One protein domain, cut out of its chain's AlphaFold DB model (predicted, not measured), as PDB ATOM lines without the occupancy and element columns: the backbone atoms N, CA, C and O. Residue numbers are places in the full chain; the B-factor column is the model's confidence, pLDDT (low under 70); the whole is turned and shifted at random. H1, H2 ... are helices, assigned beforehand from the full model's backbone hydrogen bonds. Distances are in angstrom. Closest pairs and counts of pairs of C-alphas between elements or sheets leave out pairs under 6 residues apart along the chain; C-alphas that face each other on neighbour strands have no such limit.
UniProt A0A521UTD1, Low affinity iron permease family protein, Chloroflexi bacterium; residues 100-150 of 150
ATOM      1  N   SER A 100     -26.981 -34.121  68.211       85.00
ATOM      2  CA  SER A 100     -27.081 -33.085  67.182       85.00
ATOM      3  C   SER A 100     -28.338 -33.280  66.327       85.00
ATOM      4  O   SER A 100     -28.873 -34.385  66.241       85.00
ATOM      5  N   GLU A 101     -28.790 -32.214  65.660       85.62
ATOM      6  CA  GLU A 101     -29.932 -32.275  64.734       85.62
ATOM      7  C   GLU A 101     -29.743 -33.385  63.687       85.62
ATOM      8  O   GLU A 101     -30.622 -34.221  63.525       85.62
ATOM      9  N   ASP A 102     -28.565 -33.484  63.058       86.12
ATOM     10  CA  ASP A 102     -28.272 -34.511  62.042       86.12
ATOM     11  C   ASP A 102     -28.386 -35.950  62.588       86.12
ATOM     12  O   ASP A 102     -28.825 -36.872  61.886       86.12
ATOM     13  N   GLU A 103     -27.988 -36.162  63.846       83.00
ATOM     14  CA  GLU A 103     -28.104 -37.454  64.528       83.00
ATOM     15  C   GLU A 103     -29.560 -37.773  64.884       83.00
ATOM     16  O   GLU A 103     -29.996 -38.915  64.708       83.00
ATOM     17  N   LEU A 104     -30.323 -36.772  65.332       86.06
ATOM     18  CA  LEU A 104     -31.742 -36.907  65.656       86.06
ATOM     19  C   LEU A 104     -32.568 -37.230  64.400       86.06
ATOM     20  O   LEU A 104     -33.374 -38.159  64.404       86.06
ATOM     21  N   ASP A 105     -32.276 -36.544  63.296       86.25
ATOM     22  CA  ASP A 105     -32.891 -36.726  61.979       86.25
ATOM     23  C   ASP A 105     -32.599 -38.131  61.412       86.25
ATOM     24  O   ASP A 105     -33.443 -38.796  60.800       86.25
ATOM     25  N   SER A 106     -31.380 -38.625  61.648       85.19
ATOM     26  CA  SER A 106     -30.971 -39.985  61.284       85.19
ATOM     27  C   SER A 106     -31.709 -41.044  62.107       85.19
ATOM     28  O   SER A 106     -32.138 -42.063  61.553       85.19
ATOM     29  N   LEU A 107     -31.892 -40.795  63.406       85.81
ATOM     30  CA  LEU A 107     -32.637 -41.670  64.308       85.81
ATOM     31  C   LEU A 107     -34.131 -41.709  63.946       85.81
ATOM     32  O   LEU A 107     -34.716 -42.792  63.878       85.81
ATOM     33  N   GLU A 108     -34.738 -40.563  63.626       84.69
ATOM     34  CA  GLU A 108     -36.125 -40.477  63.151       84.69
ATOM     35  C   GLU A 108     -36.330 -41.285  61.863       84.69
ATOM     36  O   GLU A 108     -37.242 -42.114  61.775       84.69
ATOM     37  N   LYS A 109     -35.436 -41.120  60.875       85.94
ATOM     38  CA  LYS A 109     -35.462 -41.895  59.622       85.94
ATOM     39  C   LYS A 109     -35.367 -43.398  59.873       85.94
ATOM     40  O   LYS A 109     -35.985 -44.183  59.150       85.94
ATOM     41  N   GLU A 110     -34.600 -43.823  60.873       83.56
ATOM     42  CA  GLU A 110     -34.519 -45.231  61.250       83.56
ATOM     43  C   GLU A 110     -35.840 -45.745  61.843       83.56
ATOM     44  O   GLU A 110     -36.321 -46.804  61.426       83.56
ATOM     45  N   PHE A 111     -36.465 -44.986  62.749       83.06
ATOM     46  CA  PHE A 111     -37.783 -45.319  63.298       83.06
ATOM     47  C   PHE A 111     -38.861 -45.383  62.217       83.06
ATOM     48  O   PHE A 111     -39.662 -46.321  62.216       83.06
ATOM     49  N   HIS A 112     -38.847 -44.451  61.261       83.06
ATOM     50  CA  HIS A 112     -39.780 -44.453  60.137       83.06
ATOM     51  C   HIS A 112     -39.636 -45.728  59.296       83.06
ATOM     52  O   HIS A 112     -40.613 -46.436  59.059       83.06
ATOM     53  N   ARG A 113     -38.397 -46.107  58.945       83.44
ATOM     54  CA  ARG A 113     -38.111 -47.353  58.209       83.44
ATOM     55  C   ARG A 113     -38.526 -48.603  58.983       83.44
ATOM     56  O   ARG A 113     -38.969 -49.578  58.377       83.44
ATOM     57  N   LEU A 114     -38.352 -48.617  60.304       82.00
ATOM     58  CA  LEU A 114     -38.787 -49.735  61.141       82.00
ATOM     59  C   LEU A 114     -40.318 -49.836  61.175       82.00
ATOM     60  O   LEU A 114     -40.856 -50.935  61.044       82.00
ATOM     61  N   HIS A 115     -41.011 -48.703  61.293       79.94
ATOM     62  CA  HIS A 115     -42.469 -48.642  61.257       79.94
ATOM     63  C   HIS A 115     -43.026 -49.131  59.911       79.94
ATOM     64  O   HIS A 115     -43.919 -49.975  59.896       79.94
ATOM     65  N   GLU A 116     -42.445 -48.696  58.789       80.38
ATOM     66  CA  GLU A 116     -42.821 -49.163  57.445       80.38
ATOM     67  C   GLU A 116     -42.652 -50.680  57.277       80.38
ATOM     68  O   GLU A 116     -43.495 -51.339  56.669       80.38
ATOM     69  N   ARG A 117     -41.583 -51.258  57.843       75.88
ATOM     70  CA  ARG A 117     -41.345 -52.712  57.806       75.88
ATOM     71  C   ARG A 117     -42.346 -53.505  58.644       75.88
ATOM     72  O   ARG A 117     -42.642 -54.644  58.294       75.88
ATOM     73  N   LEU A 118     -42.832 -52.935  59.746       75.88
ATOM     74  CA  LEU A 118     -43.779 -53.586  60.658       75.88
ATOM     75  C   LEU A 118     -45.247 -53.375  60.241       75.88
ATOM     76  O   LEU A 118     -46.086 -54.218  60.551       75.88
ATOM     77  N   HIS A 119     -45.555 -52.299  59.508       69.06
ATOM     78  CA  HIS A 119     -46.906 -51.949  59.048       69.06
ATOM     79  C   HIS A 119     -46.955 -51.563  57.552       69.06
ATOM     80  O   HIS A 119     -47.302 -50.429  57.212       69.06
ATOM     81  N   PRO A 120     -46.684 -52.501  56.625       61.78
ATOM     82  CA  PRO A 120     -46.652 -52.216  55.185       61.78
ATOM     83  C   PRO A 120     -48.006 -51.766  54.591       61.78
ATOM     84  O   PRO A 120     -48.044 -51.139  53.532       61.78
ATOM     85  N   GLU A 121     -49.124 -52.038  55.270       58.47
ATOM     86  CA  GLU A 121     -50.485 -51.727  54.803       58.47
ATOM     87  C   GLU A 121     -50.886 -50.245  54.995       58.47
ATOM     88  O   GLU A 121     -51.739 -49.737  54.266       58.47
ATOM     89  N   ALA A 122     -50.269 -49.514  55.935       56.91
ATOM     90  CA  ALA A 122     -50.681 -48.143  56.279       56.91
ATOM     91  C   ALA A 122     -50.229 -47.085  55.249       56.91
ATOM     92  O   ALA A 122     -50.920 -46.090  55.023       56.91
ATOM     93  N   VAL A 123     -49.101 -47.311  54.569       55.00
ATOM     94  CA  VAL A 123     -48.509 -46.341  53.625       55.00
ATOM     95  C   VAL A 123     -49.204 -46.370  52.256       55.00
ATOM     96  O   VAL A 123     -49.320 -45.349  51.573       55.00
ATOM     97  N   HIS A 124     -49.760 -47.519  51.856       53.03
ATOM     98  CA  HIS A 124     -50.415 -47.673  50.551       53.03
ATOM     99  C   HIS A 124     -51.809 -47.021  50.457       53.03
ATOM    100  O   HIS A 124     -52.321 -46.825  49.348       53.03
ATOM    101  N   GLY A 125     -52.416 -46.647  51.590       48.81
ATOM    102  CA  GLY A 125     -53.708 -45.956  51.636       48.81
ATOM    103  C   GLY A 125     -53.628 -44.462  51.305       48.81
ATOM    104  O   GLY A 125     -54.504 -43.942  50.614       48.81
ATOM    105  N   ASN A 126     -52.564 -43.774  51.737       53.19
ATOM    106  CA  ASN A 126     -52.478 -42.313  51.624       53.19
ATOM    107  C   ASN A 126     -51.891 -41.845  50.278       53.19
ATOM    108  O   ASN A 126     -52.376 -40.884  49.682       53.19
ATOM    109  N   SER A 127     -50.925 -42.586  49.724       52.97
ATOM    110  CA  SER A 127     -50.257 -42.218  48.464       52.97
ATOM    111  C   SER A 127     -51.200 -42.262  47.240       52.97
ATOM    112  O   SER A 127     -51.117 -41.425  46.342       52.97
ATOM    113  N   LYS A 128     -52.205 -43.156  47.234       52.44
ATOM    114  CA  LYS A 128     -53.238 -43.198  46.173       52.44
ATOM    115  C   LYS A 128     -54.252 -42.048  46.249       52.44
ATOM    116  O   LYS A 128     -54.868 -41.726  45.230       52.44
ATOM    117  N   ALA A 129     -54.470 -41.461  47.426       53.34
ATOM    118  CA  ALA A 129     -55.412 -40.355  47.601       53.34
ATOM    119  C   ALA A 129     -54.818 -39.028  47.096       53.34
ATOM    120  O   ALA A 129     -55.514 -38.242  46.445       53.34
ATOM    121  N   GLU A 130     -53.519 -38.819  47.313       53.16
ATOM    122  CA  GLU A 130     -52.795 -37.614  46.893       53.16
ATOM    123  C   GLU A 130     -52.565 -37.551  45.371       53.16
ATOM    124  O   GLU A 130     -52.780 -36.506  44.741       53.16
ATOM    125  N   ASP A 131     -52.240 -38.688  44.747       54.75
ATOM    126  CA  ASP A 131     -51.999 -38.781  43.300       54.75
ATOM    127  C   ASP A 131     -53.284 -38.560  42.468       54.75
ATOM    128  O   ASP A 131     -53.303 -37.827  41.469       54.75
ATOM    129  N   LYS A 132     -54.429 -39.081  42.939       58.50
ATOM    130  CA  LYS A 132     -55.738 -38.851  42.295       58.50
ATOM    131  C   LYS A 132     -56.202 -37.396  42.396       58.50
ATOM    132  O   LYS A 132     -56.794 -36.875  41.447       58.50
ATOM    133  N   SER A 133     -55.920 -36.727  43.516       58.66
ATOM    134  CA  SER A 133     -56.257 -35.313  43.744       58.66
ATOM    135  C   SER A 133     -55.517 -34.390  42.763       58.66
ATOM    136  O   SER A 133     -56.113 -33.493  42.150       58.66
ATOM    137  N   THR A 134     -54.229 -34.663  42.548       60.50
ATOM    138  CA  THR A 134     -53.349 -33.844  41.706       60.50
ATOM    139  C   THR A 134     -53.638 -34.057  40.220       60.50
ATOM    140  O   THR A 134     -53.729 -33.092  39.450       60.50
ATOM    141  N   THR A 135     -53.891 -35.307  39.824       64.31
ATOM    142  CA  THR A 135     -54.261 -35.669  38.448       64.31
ATOM    143  C   THR A 135     -55.637 -35.106  38.064       64.31
ATOM    144  O   THR A 135     -55.784 -34.490  37.005       64.31
ATOM    145  N   GLY A 136     -56.628 -35.185  38.962       64.38
ATOM    146  CA  GLY A 136     -57.967 -34.626  38.734       64.38
ATOM    147  C   GLY A 136     -57.989 -33.095  38.604       64.38
ATOM    148  O   GLY A 136     -58.716 -32.553  37.765       64.38
ATOM    149  N   LYS A 137     -57.160 -32.378  39.380       68.00
ATOM    150  CA  LYS A 137     -57.022 -30.913  39.273       68.00
ATOM    151  C   LYS A 137     -56.359 -30.482  37.963       68.00
ATOM    152  O   LYS A 137     -56.860 -29.554  37.324       68.00
ATOM    153  N   LYS A 138     -55.292 -31.163  37.521       67.25
ATOM    154  CA  LYS A 138     -54.627 -30.865  36.235       67.25
ATOM    155  C   LYS A 138     -55.552 -31.088  35.040       67.25
ATOM    156  O   LYS A 138     -55.555 -30.276  34.115       67.25
ATOM    157  N   GLN A 139     -56.370 -32.138  35.075       67.75
ATOM    158  CA  GLN A 139     -57.286 -32.445  33.978       67.75
ATOM    159  C   GLN A 139     -58.444 -31.444  33.902       67.75
ATOM    160  O   GLN A 139     -58.734 -30.925  32.827       67.75
ATOM    161  N   ARG A 140     -59.023 -31.058  35.048       71.06
ATOM    162  CA  ARG A 140     -60.042 -29.996  35.109       71.06
ATOM    163  C   ARG A 140     -59.512 -28.627  34.672       71.06
ATOM    164  O   ARG A 140     -60.248 -27.876  34.037       71.06
ATOM    165  N   ALA A 141     -58.256 -28.303  34.987       72.62
ATOM    166  CA  ALA A 141     -57.630 -27.056  34.552       72.62
ATOM    167  C   ALA A 141     -57.420 -27.016  33.027       72.62
ATOM    168  O   ALA A 141     -57.724 -26.000  32.405       72.62
ATOM    169  N   ARG A 142     -56.989 -28.129  32.412       73.88
ATOM    170  CA  ARG A 142     -56.850 -28.235  30.948       73.88
ATOM    171  C   ARG A 142     -58.184 -28.103  30.218       73.88
ATOM    172  O   ARG A 142     -58.296 -27.270  29.327       73.88
ATOM    173  N   THR A 143     -59.221 -28.819  30.656       74.81
ATOM    174  CA  THR A 143     -60.553 -28.737  30.027       74.81
ATOM    175  C   THR A 143     -61.182 -27.344  30.155       74.81
ATOM    176  O   THR A 143     -61.991 -26.945  29.321       74.81
ATOM    177  N   ARG A 144     -60.828 -26.579  31.198       73.38
ATOM    178  CA  ARG A 144     -61.293 -25.194  31.366       73.38
ATOM    179  C   ARG A 144     -60.558 -24.215  30.448       73.38
ATOM    180  O   ARG A 144     -61.196 -23.290  29.959       73.38
ATOM    181  N   ALA A 145     -59.264 -24.426  30.209       72.31
ATOM    182  CA  ALA A 145     -58.473 -23.598  29.301       72.31
ATOM    183  C   ALA A 145     -58.913 -23.773  27.836       72.31
ATOM    184  O   ALA A 145     -59.086 -22.782  27.136       72.31
ATOM    185  N   GLU A 146     -59.199 -25.005  27.405       73.69
ATOM    186  CA  GLU A 146     -59.642 -25.296  26.029       73.69
ATOM    187  C   GLU A 146     -61.020 -24.697  25.689       73.69
ATOM    188  O   GLU A 146     -61.289 -24.384  24.536       73.69
ATOM    189  N   ARG A 147     -61.888 -24.481  26.689       71.19
ATOM    190  CA  ARG A 147     -63.215 -23.859  26.506       71.19
ATOM    191  C   ARG A 147     -63.196 -22.329  26.413       71.19
ATOM    192  O   ARG A 147     -64.245 -21.750  26.166       71.19
ATOM    193  N   GLN A 148     -62.066 -21.674  26.681       65.00
ATOM    194  CA  GLN A 148     -61.952 -20.207  26.633       65.00
ATOM    195  C   GLN A 148     -61.275 -19.695  25.354       65.00
ATOM    196  O   GLN A 148     -61.239 -18.489  25.133       65.00
ATOM    197  N   THR A 149     -60.742 -20.593  24.524       62.16
ATOM    198  CA  THR A 149     -59.974 -20.265  23.312       62.16
ATOM    199  C   THR A 149     -60.667 -20.659  22.004       62.16
ATOM    200  O   THR A 149     -60.044 -20.562  20.950       62.16
ATOM    201  N   GLY A 150     -61.920 -21.118  22.058       48.62
ATOM    202  CA  GLY A 150     -62.772 -21.394  20.895       48.62
ATOM    203  C   GLY A 150     -64.082 -20.639  21.014       48.62
ATOM    204  O   GLY A 150     -64.576 -20.185  19.961       48.62
TER     205      GLY A 150
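Overview. This is residues 100 to 150 of the 150 residues of the protein "Low affinity iron permease family protein" of Chloroflexi bacterium (UniProt A0A521UTD1). Two helices, a long H2 and a shorter H1, meet near their ends as an L, with an empty space between the two arms. The corner lies at His 119. The printed part has 51 residues with two named helices, H1 then H2, and no named strand; the class is all helix. It is extended, with a radius of gyration of the C-alphas of 19.5 A, and spans 58 by 29 by 7 A.

Along the chain. H2, residues 120 to 146, is 41.8 A long and ends at C-alpha 146 at (-59.642, -25.296, 26.029). H1, residues 101 to 118, is 25.7 A long and begins at C-alpha 101 at (-29.932, -32.275, 64.734).

Arrangement. H2 is close to H1 but not clearly touching it; the closest C-alphas, those of Glu 116 and Val 123, are 7.4 A apart. Their lines are about perpendicular, at 79 degrees. In H1 every O i to N i+4 pair is within hydrogen-bond range; in H2, 16 of 23 are.

Size, cuts and confidence. The C-alphas of Ser 100 and Gly 150, the two farthest apart, are separated by 59.6 A. The link from H1 to H2 is tight. The printed part has no cut. Its mean pLDDT is 70.0, and residues 119 to 139 and 148 to 150 are under 70.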